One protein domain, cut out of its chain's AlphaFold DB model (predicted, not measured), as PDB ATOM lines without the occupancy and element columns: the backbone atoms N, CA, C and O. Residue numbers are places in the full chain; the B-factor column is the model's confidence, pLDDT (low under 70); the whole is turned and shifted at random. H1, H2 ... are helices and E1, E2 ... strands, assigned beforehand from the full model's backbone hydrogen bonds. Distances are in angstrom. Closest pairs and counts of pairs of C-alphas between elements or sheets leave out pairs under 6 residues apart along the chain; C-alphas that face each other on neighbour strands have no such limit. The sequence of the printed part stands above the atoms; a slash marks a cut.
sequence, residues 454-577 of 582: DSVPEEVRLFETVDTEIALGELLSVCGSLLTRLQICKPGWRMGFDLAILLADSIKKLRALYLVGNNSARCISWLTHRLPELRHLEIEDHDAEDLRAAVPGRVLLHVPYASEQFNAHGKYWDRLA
ATOM      1  N   ASP A 454     110.904 159.980 140.309       69.50
ATOM      2  CA  ASP A 454     110.806 159.950 138.829       69.50
ATOM      3  C   ASP A 454     111.429 161.128 138.025       69.50
ATOM      4  O   ASP A 454     111.177 161.260 136.825       69.50
ATOM      5  N   SER A 455     112.242 162.000 138.640       58.09
ATOM      6  CA  SER A 455     112.537 163.346 138.110       58.09
ATOM      7  C   SER A 455     114.035 163.698 138.050       58.09
ATOM      8  O   SER A 455     114.801 163.383 138.958       58.09
ATOM      9  N   VAL A 456     114.407 164.444 136.994       63.09
ATOM     10  CA  VAL A 456     115.708 165.120 136.746       63.09
ATOM     11  C   VAL A 456     116.937 164.181 136.621       63.09
ATOM     12  O   VAL A 456     117.651 163.960 137.593       63.09
ATOM     13  N   PRO A 457     117.250 163.644 135.426       62.81
ATOM     14  CA  PRO A 457     118.109 162.457 135.281       62.81
ATOM     15  C   PRO A 457     119.642 162.674 135.177       62.81
ATOM     16  O   PRO A 457     120.309 161.768 134.687       62.81
ATOM     17  N   GLU A 458     120.223 163.822 135.571       67.25
ATOM     18  CA  GLU A 458     121.629 164.155 135.202       67.25
ATOM     19  C   GLU A 458     122.614 164.562 136.324       67.25
ATOM     20  O   GLU A 458     123.811 164.638 136.052       67.25
ATOM     21  N   GLU A 459     122.191 164.794 137.572       73.12
ATOM     22  CA  GLU A 459     123.138 165.099 138.667       73.12
ATOM     23  C   GLU A 459     123.637 163.830 139.373       73.12
ATOM     24  O   GLU A 459     122.850 162.926 139.635       73.12
ATOM     25  N   VAL A 460     124.939 163.774 139.693       77.25
ATOM     26  CA  VAL A 460     125.609 162.610 140.310       77.25
ATOM     27  C   VAL A 460     125.115 162.422 141.745       77.25
ATOM     28  O   VAL A 460     125.559 163.130 142.654       77.25
ATOM     29  N   ARG A 461     124.207 161.467 141.967       78.62
ATOM     30  CA  ARG A 461     123.597 161.253 143.287       78.62
ATOM     31  C   ARG A 461     124.400 160.276 144.142       78.62
ATOM     32  O   ARG A 461     125.206 159.469 143.673       78.62
ATOM     33  N   LEU A 462     124.133 160.329 145.444       87.81
ATOM     34  CA  LEU A 462     124.725 159.424 146.419       87.81
ATOM     35  C   LEU A 462     124.439 157.953 146.049       87.81
ATOM     36  O   LEU A 462     123.307 157.587 145.726       87.81
ATOM     37  N   PHE A 463     125.480 157.121 146.133       89.44
ATOM     38  CA  PHE A 463     125.494 155.677 145.843       89.44
ATOM     39  C   PHE A 463     125.445 155.267 144.360       89.44
ATOM     40  O   PHE A 463     125.297 154.082 144.062       89.44
ATOM     41  N   GLU A 464     125.656 156.201 143.428       86.88
ATOM     42  CA  GLU A 464     125.828 155.884 141.997       86.88
ATOM     43  C   GLU A 464     127.273 155.479 141.639       86.88
ATOM     44  O   GLU A 464     127.510 154.860 140.603       86.88
ATOM     45  N   THR A 465     128.245 155.770 142.514       91.12
ATOM     46  CA  THR A 465     129.671 155.449 142.328       91.12
ATOM     47  C   THR A 465     130.204 154.487 143.391       91.12
ATOM     48  O   THR A 465     129.831 154.557 144.565       91.12
ATOM     49  N   VAL A 466     131.165 153.638 143.001       93.06
ATOM     50  CA  VAL A 466     131.916 152.765 143.928       93.06
ATOM     51  C   VAL A 466     132.665 153.595 144.979       93.06
ATOM     52  O   VAL A 466     132.740 153.196 146.140       93.06
ATOM     53  N   ASP A 467     133.131 154.792 144.615       94.81
ATOM     54  CA  ASP A 467     133.772 155.737 145.537       94.81
ATOM     55  C   ASP A 467     132.859 156.120 146.713       94.81
ATOM     56  O   ASP A 467     133.345 156.345 147.823       94.81
ATOM     57  N   THR A 468     131.534 156.133 146.510       94.00
ATOM     58  CA  THR A 468     130.577 156.376 147.599       94.00
ATOM     59  C   THR A 468     130.524 155.200 148.578       94.00
ATOM     60  O   THR A 468     130.476 155.425 149.788       94.00
ATOM     61  N   GLU A 469     130.581 153.949 148.100       95.06
ATOM     62  CA  GLU A 469     130.667 152.777 148.990       95.06
ATOM     63  C   GLU A 469     131.994 152.746 149.758       95.06
ATOM     64  O   GLU A 469     131.999 152.430 150.949       95.06
ATOM     65  N   ILE A 470     133.102 153.132 149.114       96.25
ATOM     66  CA  ILE A 470     134.419 153.250 149.756       96.25
ATOM     67  C   ILE A 470     134.379 154.325 150.851       96.25
ATOM     68  O   ILE A 470     134.712 154.037 152.002       96.25
ATOM     69  N   ALA A 471     133.914 155.537 150.533       96.81
ATOM     70  CA  ALA A 471     133.823 156.633 151.496       96.81
ATOM     71  C   ALA A 471     132.860 156.315 152.654       96.81
ATOM     72  O   ALA A 471     133.145 156.666 153.803       96.81
ATOM     73  N   LEU A 472     131.749 155.614 152.389       96.81
ATOM     74  CA  LEU A 472     130.869 155.109 153.443       96.81
ATOM     75  C   LEU A 472     131.593 154.056 154.297       96.81
ATOM     76  O   LEU A 472     131.551 154.142 155.519       96.81
ATOM     77  N   GLY A 473     132.306 153.108 153.686       97.12
ATOM     78  CA  GLY A 473     133.128 152.120 154.390       97.12
ATOM     79  C   GLY A 473     134.163 152.763 155.320       97.12
ATOM     80  O   GLY A 473     134.314 152.333 156.468       97.12
ATOM     81  N   GLU A 474     134.816 153.842 154.885       97.12
ATOM     82  CA  GLU A 474     135.699 154.651 155.730       97.12
ATOM     83  C   GLU A 474     134.936 155.363 156.861       97.12
ATOM     84  O   GLU A 474     135.344 155.275 158.021       97.12
ATOM     85  N   LEU A 475     133.822 156.041 156.559       96.75
ATOM     86  CA  LEU A 475     132.993 156.723 157.561       96.75
ATOM     87  C   LEU A 475     132.501 155.750 158.641       96.75
ATOM     88  O   LEU A 475     132.510 156.083 159.825       96.75
ATOM     89  N   LEU A 476     132.123 154.532 158.258       96.12
ATOM     90  CA  LEU A 476     131.692 153.490 159.184       96.12
ATOM     91  C   LEU A 476     132.866 152.896 159.971       96.12
ATOM     92  O   LEU A 476     132.727 152.702 161.179       96.12
ATOM     93  N   SER A 477     134.031 152.699 159.350       95.88
ATOM     94  CA  SER A 477     135.264 152.288 160.050       95.88
ATOM     95  C   SER A 477     135.674 153.298 161.129       95.88
ATOM     96  O   SER A 477     136.184 152.929 162.187       95.88
ATOM     97  N   VAL A 478     135.411 154.585 160.884       95.19
ATOM     98  CA  VAL A 478     135.657 155.679 161.826       95.19
ATOM     99  C   VAL A 478     134.542 155.748 162.886       95.19
ATOM    100  O   VAL A 478     134.812 155.547 164.075       95.19
ATOM    101  N   CYS A 479     133.294 156.022 162.495       93.44
ATOM    102  CA  CYS A 479     132.178 156.392 163.382       93.44
ATOM    103  C   CYS A 479     131.272 155.228 163.834       93.44
ATOM    104  O   CYS A 479     130.527 155.373 164.807       93.44
ATOM    105  N   GLY A 480     131.358 154.058 163.200       91.81
ATOM    106  CA  GLY A 480     130.451 152.920 163.405       91.81
ATOM    107  C   GLY A 480     130.392 152.358 164.828       91.81
ATOM    108  O   GLY A 480     129.361 151.839 165.243       91.81
ATOM    109  N   SER A 481     131.435 152.530 165.642       94.38
ATOM    110  CA  SER A 481     131.457 152.041 167.031       94.38
ATOM    111  C   SER A 481     130.446 152.726 167.972       94.38
ATOM    112  O   SER A 481     130.245 152.261 169.107       94.38
ATOM    113  N   LEU A 482     129.807 153.813 167.519       95.06
ATOM    114  CA  LEU A 482     128.778 154.575 168.235       95.06
ATOM    115  C   LEU A 482     127.415 154.596 167.518       95.06
ATOM    116  O   LEU A 482     126.403 154.827 168.179       95.06
ATOM    117  N   LEU A 483     127.361 154.273 166.220       96.56
ATOM    118  CA  LEU A 483     126.102 154.153 165.482       96.56
ATOM    119  C   LEU A 483     125.251 152.989 166.024       96.56
ATOM    120  O   LEU A 483     125.686 151.845 166.145       96.56
ATOM    121  N   THR A 484     124.001 153.313 166.346       97.00
ATOM    122  CA  THR A 484     122.963 152.392 166.842       97.00
ATOM    123  C   THR A 484     121.845 152.182 165.827       97.00
ATOM    124  O   THR A 484     121.141 151.175 165.880       97.00
ATOM    125  N   ARG A 485     121.681 153.125 164.897       96.25
ATOM    126  CA  ARG A 485     120.701 153.107 163.812       96.25
ATOM    127  C   ARG A 485     121.398 153.599 162.543       96.25
ATOM    128  O   ARG A 485     122.155 154.567 162.605       96.25
ATOM    129  N   LEU A 486     121.167 152.920 161.428       96.38
ATOM    130  CA  LEU A 486     121.712 153.277 160.120       96.38
ATOM    131  C   LEU A 486     120.625 153.073 159.073       96.38
ATOM    132  O   LEU A 486     119.968 152.031 159.053       96.38
ATOM    133  N   GLN A 487     120.459 154.066 158.213       95.56
ATOM    134  CA  GLN A 487     119.472 154.067 157.147       95.56
ATOM    135  C   GLN A 487     120.155 154.484 155.846       95.56
ATOM    136  O   GLN A 487     120.797 155.532 155.782       95.56
ATOM    137  N   ILE A 488     120.052 153.632 154.829       95.00
ATOM    138  CA  ILE A 488     120.586 153.885 153.491       95.00
ATOM    139  C   ILE A 488     119.429 153.719 152.510       95.00
ATOM    140  O   ILE A 488     118.898 152.620 152.340       95.00
ATOM    141  N   CYS A 489     119.019 154.825 151.901       90.31
ATOM    142  CA  CYS A 489     117.865 154.888 151.018       90.31
ATOM    143  C   CYS A 489     118.322 155.155 149.581       90.31
ATOM    144  O   CYS A 489     118.640 156.294 149.287       90.31
ATOM    145  N   LYS A 490     118.369 154.189 148.661       88.69
ATOM    146  CA  LYS A 490     118.507 154.513 147.225       88.69
ATOM    147  C   LYS A 490     117.901 153.399 146.367       88.69
ATOM    148  O   LYS A 490     118.490 152.320 146.282       88.69
ATOM    149  N   PRO A 491     116.742 153.613 145.717       84.94
ATOM    150  CA  PRO A 491     116.180 152.636 144.788       84.94
ATOM    151  C   PRO A 491     117.205 152.258 143.713       84.94
ATOM    152  O   PRO A 491     117.904 153.115 143.176       84.94
ATOM    153  N   GLY A 492     117.341 150.959 143.439       86.00
ATOM    154  CA  GLY A 492     118.347 150.425 142.518       86.00
ATOM    155  C   GLY A 492     119.780 150.300 143.064       86.00
ATOM    156  O   GLY A 492     120.544 149.525 142.488       86.00
ATOM    157  N   TRP A 493     120.155 150.961 144.171       91.12
ATOM    158  CA  TRP A 493     121.455 150.702 144.813       91.12
ATOM    159  C   TRP A 493     121.521 149.265 145.335       91.12
ATOM    160  O   TRP A 493     120.511 148.661 145.693       91.12
ATOM    161  N   ARG A 494     122.728 148.706 145.380       91.69
ATOM    162  CA  ARG A 494     122.997 147.353 145.852       91.69
ATOM    163  C   ARG A 494     124.308 147.356 146.620       91.69
ATOM    164  O   ARG A 494     125.363 147.494 146.009       91.69
ATOM    165  N   MET A 495     124.220 147.110 147.922       94.12
ATOM    166  CA  MET A 495     125.359 147.017 148.830       94.12
ATOM    167  C   MET A 495     126.412 146.016 148.334       94.12
ATOM    168  O   MET A 495     126.139 144.810 148.225       94.12
ATOM    169  N   GLY A 496     127.628 146.504 148.086       93.88
ATOM    170  CA  GLY A 496     128.803 145.673 147.833       93.88
ATOM    171  C   GLY A 496     129.098 144.715 148.996       93.88
ATOM    172  O   GLY A 496     128.878 145.031 150.167       93.88
ATOM    173  N   PHE A 497     129.612 143.518 148.694       93.62
ATOM    174  CA  PHE A 497     129.884 142.511 149.731       93.62
ATOM    175  C   PHE A 497     130.986 142.964 150.704       93.62
ATOM    176  O   PHE A 497     130.900 142.695 151.901       93.62
ATOM    177  N   ASP A 498     131.967 143.726 150.220       95.69
ATOM    178  CA  ASP A 498     133.021 144.314 151.051       95.69
ATOM    179  C   ASP A 498     132.466 145.387 152.000       95.69
ATOM    180  O   ASP A 498     132.809 145.407 153.183       95.69
ATOM    181  N   LEU A 499     131.516 146.212 151.539       95.81
ATOM    182  CA  LEU A 499     130.791 147.154 152.396       95.81
ATOM    183  C   LEU A 499     129.950 146.417 153.453       95.81
ATOM    184  O   LEU A 499     129.929 146.840 154.609       95.81
ATOM    185  N   ALA A 500     129.324 145.285 153.112       96.50
ATOM    186  CA  ALA A 500     128.626 144.440 154.086       96.50
ATOM    187  C   ALA A 500     129.577 143.873 155.164       96.50
ATOM    188  O   ALA A 500     129.211 143.821 156.342       96.50
ATOM    189  N   ILE A 501     130.810 143.503 154.798       96.50
ATOM    190  CA  ILE A 501     131.852 143.095 155.756       96.50
ATOM    191  C   ILE A 501     132.249 144.271 156.661       96.50
ATOM    192  O   ILE A 501     132.222 144.132 157.886       96.50
ATOM    193  N   LEU A 502     132.535 145.444 156.087       96.38
ATOM    194  CA  LEU A 502     132.883 146.651 156.850       96.38
ATOM    195  C   LEU A 502     131.758 147.080 157.809       96.38
ATOM    196  O   LEU A 502     132.037 147.448 158.952       96.38
ATOM    197  N   LEU A 503     130.493 146.968 157.390       96.06
ATOM    198  CA  LEU A 503     129.301 147.169 158.223       96.06
ATOM    199  C   LEU A 503     129.284 146.226 159.436       96.06
ATOM    200  O   LEU A 503     129.118 146.679 160.572       96.06
ATOM    201  N   ALA A 504     129.481 144.926 159.202       96.88
ATOM    202  CA  ALA A 504     129.487 143.904 160.245       96.88
ATOM    203  C   ALA A 504     130.609 144.102 161.280       96.88
ATOM    204  O   ALA A 504     130.374 143.972 162.486       96.88
ATOM    205  N   ASP A 505     131.822 144.421 160.826       96.81
ATOM    206  CA  ASP A 505     132.982 144.545 161.711       96.81
ATOM    207  C   ASP A 505     133.052 145.895 162.439       96.81
ATOM    208  O   ASP A 505     133.517 145.936 163.588       96.81
ATOM    209  N   SER A 506     132.541 146.973 161.832       96.56
ATOM    210  CA  SER A 506     132.602 148.328 162.400       96.56
ATOM    211  C   SER A 506     131.419 148.656 163.318       96.56
ATOM    212  O   SER A 506     131.617 149.265 164.372       96.56
ATOM    213  N   ILE A 507     130.190 148.243 162.973       95.56
ATOM    214  CA  ILE A 507     128.960 148.695 163.656       95.56
ATOM    215  C   ILE A 507     128.373 147.636 164.600       95.56
ATOM    216  O   ILE A 507     127.188 147.304 164.581       95.56
ATOM    217  N   LYS A 508     129.200 147.116 165.510       95.50
ATOM    218  CA  LYS A 508     128.818 146.039 166.452       95.50
ATOM    219  C   LYS A 508     127.661 146.386 167.411       95.50
ATOM    220  O   LYS A 508     127.133 145.484 168.058       95.50
ATOM    221  N   LYS A 509     127.259 147.661 167.500       96.50
ATOM    222  CA  LYS A 509     126.119 148.164 168.294       96.50
ATOM    223  C   LYS A 509     124.860 148.469 167.467       96.50
ATOM    224  O   LYS A 509     123.899 148.994 168.032       96.50
ATOM    225  N   LEU A 510     124.842 148.177 166.162       97.19
ATOM    226  CA  LEU A 510     123.696 148.487 165.309       97.19
ATOM    227  C   LEU A 510     122.453 147.705 165.760       97.19
ATOM    228  O   LEU A 510     122.465 146.478 165.777       97.19
ATOM    229  N   ARG A 511     121.388 148.428 166.118       96.88
ATOM    230  CA  ARG A 511     120.099 147.904 166.595       96.88
ATOM    231  C   ARG A 511     119.003 147.969 165.539       96.88
ATOM    232  O   ARG A 511     118.165 147.070 165.513       96.88
ATOM    233  N   ALA A 512     119.022 148.990 164.681       96.50
ATOM    234  CA  ALA A 512     118.143 149.085 163.518       96.50
ATOM    235  C   ALA A 512     118.943 149.353 162.239       96.50
ATOM    236  O   ALA A 512     119.849 150.188 162.246       96.50
ATOM    237  N   LEU A 513     118.576 148.664 161.161       96.12
ATOM    238  CA  LEU A 513     119.130 148.842 159.821       96.12
ATOM    239  C   LEU A 513     117.980 148.968 158.813       96.12
ATOM    240  O   LEU A 513     117.155 148.061 158.728       96.12
ATOM    241  N   TYR A 514     117.937 150.072 158.070       94.75
ATOM    242  CA  TYR A 514     116.963 150.326 157.001       94.75
ATOM    243  C   TYR A 514     117.700 150.390 155.654       94.75
ATOM    244  O   TYR A 514     118.682 151.129 155.536       94.75
ATOM    245  N   LEU A 515     117.263 149.602 154.668       94.19
ATOM    246  CA  LEU A 515     117.907 149.461 153.356       94.19
ATOM    247  C   LEU A 515     116.882 149.560 152.215       94.19
ATOM    248  O   LEU A 515     116.115 148.625 151.984       94.19
ATOM    249  N   VAL A 516     116.922 150.649 151.446       91.50
ATOM    250  CA  VAL A 516     116.245 150.726 150.136       91.50
ATOM    251  C   VAL A 516     117.252 150.410 149.047       91.50
ATOM    252  O   VAL A 516     118.378 150.906 149.085       91.50
ATOM    253  N   GLY A 517     116.831 149.606 148.077       89.81
ATOM    254  CA  GLY A 517     117.652 149.155 146.962       89.81
ATOM    255  C   GLY A 517     117.601 147.637 146.795       89.81
ATOM    256  O   GLY A 517     117.087 146.924 147.656       89.81
ATOM    257  N   ASN A 518     118.178 147.159 145.695       90.88
ATOM    258  CA  ASN A 518     118.120 145.781 145.212       90.88
ATOM    259  C   ASN A 518     119.186 144.930 145.934       90.88
ATOM    260  O   ASN A 518     120.220 144.537 145.370       90.88
ATOM    261  N   ASN A 519     118.979 144.727 147.231       92.56
ATOM    262  CA  ASN A 519     119.963 144.232 148.182       92.56
ATOM    263  C   ASN A 519     119.780 142.730 148.435       92.56
ATOM    264  O   ASN A 519     119.124 142.318 149.387       92.56
ATOM    265  N   SER A 520     120.442 141.920 147.600       93.38
ATOM    266  CA  SER A 520     120.381 140.448 147.605       93.38
ATOM    267  C   SER A 520     120.175 139.816 148.989       93.38
ATOM    268  O   SER A 520     121.025 139.944 149.880       93.38
ATOM    269  N   ALA A 521     119.103 139.026 149.114       94.06
ATOM    270  CA  ALA A 521     118.700 138.328 150.335       94.06
ATOM    271  C   ALA A 521     119.846 137.585 151.052       94.06
ATOM    272  O   ALA A 521     119.934 137.582 152.282       94.06
ATOM    273  N   ARG A 522     120.785 137.001 150.293       93.69
ATOM    274  CA  ARG A 522     121.972 136.310 150.826       93.69
ATOM    275  C   ARG A 522     122.941 137.252 151.550       93.69
ATOM    276  O   ARG A 522     123.517 136.855 152.562       93.69
ATOM    277  N   CYS A 523     123.131 138.471 151.045       95.19
ATOM    278  CA  CYS A 523     123.997 139.482 151.656       95.19
ATOM    279  C   CYS A 523     123.401 139.963 152.988       95.19
ATOM    280  O   CYS A 523     124.069 139.945 154.023       95.19
ATOM    281  N   ILE A 524     122.102 140.274 152.991       95.88
ATOM    282  CA  ILE A 524     121.385 140.710 154.194       95.88
ATOM    283  C   ILE A 524     121.276 139.579 155.233       95.88
ATOM    284  O   ILE A 524     121.517 139.807 156.420       95.88
ATOM    285  N   SER A 525     120.981 138.339 154.829       95.88
ATOM    286  CA  SER A 525     120.990 137.188 155.747       95.88
ATOM    287  C   SER A 525     122.369 137.002 156.402       95.88
ATOM    288  O   SER A 525     122.457 136.827 157.619       95.88
ATOM    289  N   TRP A 526     123.462 137.141 155.643       96.88
ATOM    290  CA  TRP A 526     124.820 137.119 156.196       96.88
ATOM    291  C   TRP A 526     125.052 138.263 157.203       96.88
ATOM    292  O   TRP A 526     125.535 138.021 158.315       96.88
ATOM    293  N   LEU A 527     124.646 139.489 156.860       96.88
ATOM    294  CA  LEU A 527     124.825 140.682 157.695       96.88
ATOM    295  C   LEU A 527     124.023 140.601 159.007       96.88
ATOM    296  O   LEU A 527     124.552 140.879 160.083       96.88
ATOM    297  N   THR A 528     122.773 140.142 158.949       97.00
ATOM    298  CA  THR A 528     121.901 139.972 160.129       97.00
ATOM    299  C   THR A 528     122.391 138.884 161.080       97.00
ATOM    300  O   THR A 528     122.242 139.024 162.294       97.00
ATOM    301  N   HIS A 529     123.035 137.830 160.568       97.06
ATOM    302  CA  HIS A 529     123.736 136.859 161.407       97.06
ATOM    303  C   HIS A 529     124.941 137.490 162.113       97.06
ATOM    304  O   HIS A 529     125.136 137.238 163.307       97.06
ATOM    305  N   ARG A 530     125.714 138.317 161.394       97.62
ATOM    306  CA  ARG A 530     126.961 138.941 161.861       97.62
ATOM    307  C   ARG A 530     126.776 140.092 162.846       97.62
ATOM    308  O   ARG A 530     127.625 140.251 163.716       97.62
ATOM    309  N   LEU A 531     125.688 140.855 162.752       97.50
ATOM    310  CA  LEU A 531     125.360 141.923 163.699       97.50
ATOM    311  C   LEU A 531     124.666 141.334 164.949       97.50
ATOM    312  O   LEU A 531     123.511 140.899 164.864       97.50
ATOM    313  N   PRO A 532     125.325 141.290 166.127       96.69
ATOM    314  CA  PRO A 532     124.757 140.648 167.314       96.69
ATOM    315  C   PRO A 532     123.642 141.490 167.940       96.69
ATOM    316  O   PRO A 532     122.646 140.934 168.405       96.69
ATOM    317  N   GLU A 533     123.773 142.820 167.901       97.25
ATOM    318  CA  GLU A 533     122.829 143.763 168.508       97.25
ATOM    319  C   GLU A 533     121.641 144.153 167.628       97.25
ATOM    320  O   GLU A 533     120.745 144.843 168.109       97.25
ATOM    321  N   LEU A 534     121.567 143.653 166.391       97.69
ATOM    322  CA  LEU A 534     120.458 143.968 165.495       97.69
ATOM    323  C   LEU A 534     119.138 143.418 166.060       97.69
ATOM    324  O   LEU A 534     119.063 142.260 166.487       97.69
ATOM    325  N   ARG A 535     118.108 144.270 166.089       96.88
ATOM    326  CA  ARG A 535     116.740 143.970 166.554       96.88
ATOM    327  C   ARG A 535     115.682 144.351 165.525       96.88
ATOM    328  O   ARG A 535     114.633 143.721 165.498       96.88
ATOM    329  N   HIS A 536     115.959 145.342 164.682       95.88
ATOM    330  CA  HIS A 536     115.076 145.804 163.615       95.88
ATOM    331  C   HIS A 536     115.827 145.797 162.287       95.88
ATOM    332  O   HIS A 536     116.976 146.236 162.211       95.88
ATOM    333  N   LEU A 537     115.166 145.306 161.252       95.12
ATOM    334  CA  LEU A 537     115.645 145.299 159.882       95.12
ATOM    335  C   LEU A 537     114.468 145.662 158.987       95.12
ATOM    336  O   LEU A 537     113.410 145.054 159.123       95.12
ATOM    337  N   GLU A 538     114.645 146.617 158.090       93.75
ATOM    338  CA  GLU A 538     113.617 147.006 157.126       93.75
ATOM    339  C   GLU A 538     114.238 147.143 155.742       93.75
ATOM    340  O   GLU A 538     115.359 147.639 155.601       93.75
ATOM    341  N   ILE A 539     113.552 146.590 154.744       92.69
ATOM    342  CA  ILE A 539     114.103 146.359 153.410       92.69
ATOM    343  C   ILE A 539     112.980 146.529 152.391       92.69
ATOM    344  O   ILE A 539     111.941 145.888 152.528       92.69
ATOM    345  N   GLU A 540     113.198 147.343 151.363       88.19
ATOM    346  CA  GLU A 540     112.206 147.604 150.301       88.19
ATOM    347  C   GLU A 540     112.170 146.533 149.194       88.19
ATOM    348  O   GLU A 540     111.380 146.611 148.257       88.19
ATOM    349  N   ASP A 541     113.022 145.516 149.309       78.06
ATOM    350  CA  ASP A 541     113.217 144.490 148.290       78.06
ATOM    351  C   ASP A 541     112.024 143.517 148.186       78.06
ATOM    352  O   ASP A 541     111.375 143.156 149.174       78.06
ATOM    353  N   HIS A 542     111.760 143.048 146.968       78.25
ATOM    354  CA  HIS A 542     110.721 142.064 146.668       78.25
ATOM    355  C   HIS A 542     111.036 140.683 147.277       78.25
ATOM    356  O   HIS A 542     110.115 139.924 147.584       78.25
ATOM    357  N   ASP A 543     112.314 140.397 147.551       83.94
ATOM    358  CA  ASP A 543     112.807 139.165 148.191       83.94
ATOM    359  C   ASP A 543     112.456 139.048 149.704       83.94
ATOM    360  O   ASP A 543     112.954 138.162 150.409       83.94
ATOM    361  N   ALA A 544     111.603 139.926 150.250       87.38
ATOM    362  CA  ALA A 544     111.272 139.998 151.679       87.38
ATOM    363  C   ALA A 544     110.716 138.690 152.298       87.38
ATOM    364  O   ALA A 544     110.862 138.468 153.503       87.38
ATOM    365  N   GLU A 545     110.092 137.813 151.506       89.94
ATOM    366  CA  GLU A 545     109.605 136.501 151.969       89.94
ATOM    367  C   GLU A 545     110.741 135.472 152.123       89.94
ATOM    368  O   GLU A 545     110.832 134.821 153.167       89.94
ATOM    369  N   ASP A 546     111.668 135.391 151.160       91.75
ATOM    370  CA  ASP A 546     112.878 134.556 151.256       91.75
ATOM    371  C   ASP A 546     113.758 135.012 152.431       91.75
ATOM    372  O   ASP A 546     114.276 134.206 153.214       91.75
ATOM    373  N   LEU A 547     113.851 136.331 152.625       94.06
ATOM    374  CA  LEU A 547     114.494 136.942 153.783       94.06
ATOM    375  C   LEU A 547     113.846 136.540 155.110       94.06
ATOM    376  O   LEU A 547     114.569 136.280 156.072       94.06
ATOM    377  N   ARG A 548     112.515 136.418 155.188       94.88
ATOM    378  CA  ARG A 548     111.830 136.028 156.434       94.88
ATOM    379  C   ARG A 548     112.234 134.632 156.919       94.88
ATOM    380  O   ARG A 548     112.263 134.407 158.127       94.88
ATOM    381  N   ALA A 549     112.578 133.718 156.011       94.31
ATOM    382  CA  ALA A 549     113.106 132.397 156.361       94.31
ATOM    383  C   ALA A 549     114.607 132.417 156.722       94.31
ATOM    384  O   ALA A 549     115.068 131.566 157.484       94.31
ATOM    385  N   ALA A 550     115.369 133.375 156.184       95.94
ATOM    386  CA  ALA A 550     116.828 133.445 156.298       95.94
ATOM    387  C   ALA A 550     117.356 134.438 157.360       95.94
ATOM    388  O   ALA A 550     118.566 134.487 157.605       95.94
ATOM    389  N   VAL A 551     116.487 135.242 157.979       96.50
ATOM    390  CA  VAL A 551     116.829 136.214 159.034       96.50
ATOM    391  C   VAL A 551     116.713 135.569 160.429       96.50
ATOM    392  O   VAL A 551     115.706 134.924 160.725       96.50
ATOM    393  N   PRO A 552     117.698 135.737 161.338       97.19
ATOM    394  CA  PRO A 552     117.607 135.202 162.697       97.19
ATOM    395  C   PRO A 552     116.426 135.794 163.474       97.19
ATOM    396  O   PRO A 552     116.340 137.011 163.612       97.19
ATOM    397  N   GLY A 553     115.599 134.958 164.112       96.94
ATOM    398  CA  GLY A 553     114.387 135.373 164.853       96.94
ATOM    399  C   GLY A 553     114.575 136.311 166.064       96.94
ATOM    400  O   GLY A 553     113.611 136.587 166.772       96.94
ATOM    401  N   ARG A 554     115.795 136.811 166.314       97.00
ATOM    402  CA  ARG A 554     116.078 137.959 167.203       97.00
ATOM    403  C   ARG A 554     115.886 139.319 166.511       97.00
ATOM    404  O   ARG A 554     115.912 140.348 167.182       97.00
ATOM    405  N   VAL A 555     115.778 139.314 165.182       97.25
ATOM    406  CA  VAL A 555     115.639 140.484 164.316       97.25
ATOM    407  C   VAL A 555     114.209 140.513 163.786       97.25
ATOM    408  O   VAL A 555     113.754 139.574 163.138       97.25
ATOM    409  N   LEU A 556     113.500 141.601 164.061       95.00
ATOM    410  CA  LEU A 556     112.195 141.891 163.488       95.00
ATOM    411  C   LEU A 556     112.401 142.433 162.071       95.00
ATOM    412  O   LEU A 556     112.906 143.545 161.912       95.00
ATOM    413  N   LEU A 557     112.020 141.636 161.071       94.38
ATOM    414  CA  LEU A 557     111.952 142.054 159.675       94.38
ATOM    415  C   LEU A 557     110.642 142.819 159.432       94.38
ATOM    416  O   LEU A 557     109.557 142.242 159.522       94.38
ATOM    417  N   HIS A 558     110.764 144.104 159.122       91.88
ATOM    418  CA  HIS A 558     109.688 144.979 158.661       91.88
ATOM    419  C   HIS A 558     109.730 145.052 157.131       91.88
ATOM    420  O   HIS A 558     110.800 144.949 156.532       91.88
ATOM    421  N   VAL A 559     108.563 145.199 156.500       83.75
ATOM    422  CA  VAL A 559     108.436 145.310 155.039       83.75
ATOM    423  C   VAL A 559     107.673 146.608 154.731       83.75
ATOM    424  O   VAL A 559     106.539 146.745 155.200       83.75
ATOM    425  N   PRO A 560     108.244 147.551 153.961       72.31
ATOM    426  CA  PRO A 560     107.797 148.947 153.881       72.31
ATOM    427  C   PRO A 560     106.511 149.191 153.071       72.31
ATOM    428  O   PRO A 560     106.206 150.331 152.734       72.31
ATOM    429  N   TYR A 561     105.659 148.184 152.840       60.44
ATOM    430  CA  TYR A 561     104.329 148.358 152.218       60.44
ATOM    431  C   TYR A 561     103.330 149.203 153.057       60.44
ATOM    432  O   TYR A 561     102.143 149.270 152.741       60.44
ATOM    433  N   ALA A 562     103.803 149.859 154.123       50.72
ATOM    434  CA  ALA A 562     103.109 150.889 154.895       50.72
ATOM    435  C   ALA A 562     104.071 152.013 155.374       50.72
ATOM    436  O   ALA A 562     103.852 152.595 156.441       50.72
ATOM    437  N   SER A 563     105.148 152.298 154.626       48.06
ATOM    438  CA  SER A 563     106.304 153.122 155.044       48.06
ATOM    439  C   SER A 563     106.044 154.608 155.314       48.06
ATOM    440  O   SER A 563     106.901 155.255 155.920       48.06
ATOM    441  N   GLU A 564     104.840 155.135 155.040       52.31
ATOM    442  CA  GLU A 564     104.370 156.377 155.686       52.31
ATOM    443  C   GLU A 564     104.611 156.335 157.203       52.31
ATOM    444  O   GLU A 564     104.907 157.358 157.817       52.31
ATOM    445  N   GLN A 565     104.541 155.144 157.811       47.94
ATOM    446  CA  GLN A 565     104.868 154.954 159.214       47.94
ATOM    447  C   GLN A 565     106.310 155.331 159.556       47.94
ATOM    448  O   GLN A 565     106.478 155.950 160.601       47.94
ATOM    449  N   PHE A 566     107.334 155.016 158.754       49.00
ATOM    450  CA  PHE A 566     108.730 155.302 159.128       49.00
ATOM    451  C   PHE A 566     109.119 156.768 158.911       49.00
ATOM    452  O   PHE A 566     109.726 157.362 159.800       49.00
ATOM    453  N   ASN A 567     108.621 157.427 157.861       51.62
ATOM    454  CA  ASN A 567     108.729 158.892 157.776       51.62
ATOM    455  C   ASN A 567     107.897 159.564 158.893       51.62
ATOM    456  O   ASN A 567     108.327 160.539 159.511       51.62
ATOM    457  N   ALA A 568     106.766 158.972 159.302       46.56
ATOM    458  CA  ALA A 568     106.063 159.366 160.524       46.56
ATOM    459  C   ALA A 568     106.770 158.948 161.836       46.56
ATOM    460  O   ALA A 568     106.397 159.474 162.889       46.56
ATOM    461  N   HIS A 569     107.824 158.115 161.823       47.44
ATOM    462  CA  HIS A 569     108.730 157.957 162.971       47.44
ATOM    463  C   HIS A 569     109.609 159.205 163.178       47.44
ATOM    464  O   HIS A 569     110.126 159.377 164.282       47.44
ATOM    465  N   GLY A 570     109.564 160.181 162.257       50.47
ATOM    466  CA  GLY A 570     109.750 161.618 162.524       50.47
ATOM    467  C   GLY A 570     109.062 162.117 163.811       50.47
ATOM    468  O   GLY A 570     109.546 163.028 164.485       50.47
ATOM    469  N   LYS A 571     107.961 161.478 164.229       47.62
ATOM    470  CA  LYS A 571     107.192 161.770 165.456       47.62
ATOM    471  C   LYS A 571     107.456 160.765 166.598       47.62
ATOM    472  O   LYS A 571     106.806 160.837 167.639       47.62
ATOM    473  N   TYR A 572     108.406 159.841 166.419       45.66
ATOM    474  CA  TYR A 572     108.800 158.809 167.387       45.66
ATOM    475  C   TYR A 572     110.294 158.779 167.757       45.66
ATOM    476  O   TYR A 572     110.628 158.049 168.691       45.66
ATOM    477  N   TRP A 573     111.164 159.605 167.155       53.78
ATOM    478  CA  TRP A 573     112.515 159.880 167.691       53.78
ATOM    479  C   TRP A 573     112.461 160.162 169.208       53.78
ATOM    480  O   TRP A 573     113.136 159.490 169.988       53.78
ATOM    481  N   ASP A 574     111.519 161.014 169.635       45.78
ATOM    482  CA  ASP A 574     111.198 161.361 171.031       45.78
ATOM    483  C   ASP A 574     110.965 160.148 171.965       45.78
ATOM    484  O   ASP A 574     111.105 160.266 173.182       45.78
ATOM    485  N   ARG A 575     110.580 158.977 171.430       44.91
ATOM    486  CA  ARG A 575     110.368 157.739 172.209       44.91
ATOM    487  C   ARG A 575     111.582 156.814 172.251       44.91
ATOM    488  O   ARG A 575     111.611 155.927 173.100       44.91
ATOM    489  N   LEU A 576     112.543 156.983 171.345       43.75
ATOM    490  CA  LEU A 576     113.743 156.146 171.249       43.75
ATOM    491  C   LEU A 576     114.990 156.850 171.807       43.75
ATOM    492  O   LEU A 576     115.887 156.175 172.308       43.75
ATOM    493  N   ALA A 577     115.009 158.185 171.827       43.62
ATOM    494  CA  ALA A 577     116.081 159.021 172.378       43.62
ATOM    495  C   ALA A 577     116.118 159.094 173.930       43.62
ATOM    496  O   ALA A 577     116.562 160.084 174.502       43.62
TER     497      ALA A 577
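This is residues 454 to 577 of the 582 residues of an uncharacterized protein of Blyttiomyces helicus (UniProt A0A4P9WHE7). The chain is wound in four stacked turns, each a helix followed by a strand, making a short solenoid: H1, H2, H3 and H4 stand in a curved row, with the parallel sheet E1, E2, E3, E4 as a flatter wall beside it. Two ends stick out from this body: residues 454 to 460 before H1, and residues 567 to 577, which hold most of H5 and H6. The printed part has 124 residues with six named helices and four named strands, in the order H1 E1 H2 E2 H3 E3 H4 E4 H5 H6, and its class is mixed, helices and strands. It is compact, with a radius of gyration of the C-alphas of 14.5 A and spans of 41 by 33 by 31 A.

Residues 454 to 465 hold no named element. After them comes H1, residues 466 to 479, and a tight link leads to E1, residues 485 to 489, an edge strand. A short link of 7 residues then leads to H2, residues 497 to 506. H1 and H2 touch, with the closest C-alphas those of Ser 477 and Ser 506, 5.3 A apart, at a shallow tilt of 10 degrees, the same way. E2, residues 512 to 516, is parallel to E1 at 3 degrees; N 488 and O 514 are 2.9 A apart, within hydrogen-bond range. H3, residues 521 to 530, touches H2, with the closest C-alphas those of Ala 504 and Arg 530, 5.8 A apart, at a shallow tilt of 19 degrees, the same way. E3, residues 536 to 539, is parallel to E2 at 1 degree, with N 515 and O 538 at 2.9 A, within hydrogen-bond range. H4, residues 544 to 550, touches H3, with the closest C-alphas those of Ala 521 and Leu 547, 5.6 A apart, at a steep tilt of 46 degrees, the same way. E4, residues 556 to 558, the other edge strand, is parallel to E3 at 30 degrees, with N 558 and O 537 at 2.8 A, within hydrogen-bond range. H3 and H4 are on the sheet but only graze it, with residues 521 to 528 and 544 to 548; H1 and H2 are not on it. E1, H2, E2, then E2, H3, E3, then E3, H4, E4 are strand-helix-strand units, two parallel neighbour strands with a helix between, each with a right-handed crossover. H5, residues 564 to 571, and H6, residues 573 to 576, are not on the sheet and meet only through their link. In H1, H2 and H3 every O i to N i+4 pair is within hydrogen-bond range, in H4 2 of 3 and in H5 2 of 4, while H6 is too short for such a pair.

H1 begins at C-alpha 466, (131.916, 152.765, 143.928), and is 19.8 A long. E1 measures 13.2 A, H2 14.2 A, E2 13.6 A, H3 14.2 A and E3 10.3 A. H4 measures 9.8 A, E4 6.3 A, H5 11.5 A and H6 5.3 A. E4 ends at C-alpha 558, (109.688, 144.979, 158.661), and H6 ends at C-alpha 576, (113.743, 156.146, 171.249).

The two C-alphas farthest apart are those of Glu 458 and Gly 553, at 42.0 A. Without the stretches that stand free, the body of 106 residues spans 31 by 29 by 26 A. The printed part has no cut, and no link between named elements is long. The mean pLDDT of the printed part is 85.9; residues 454 to 458 and 561 to 577 are under 70.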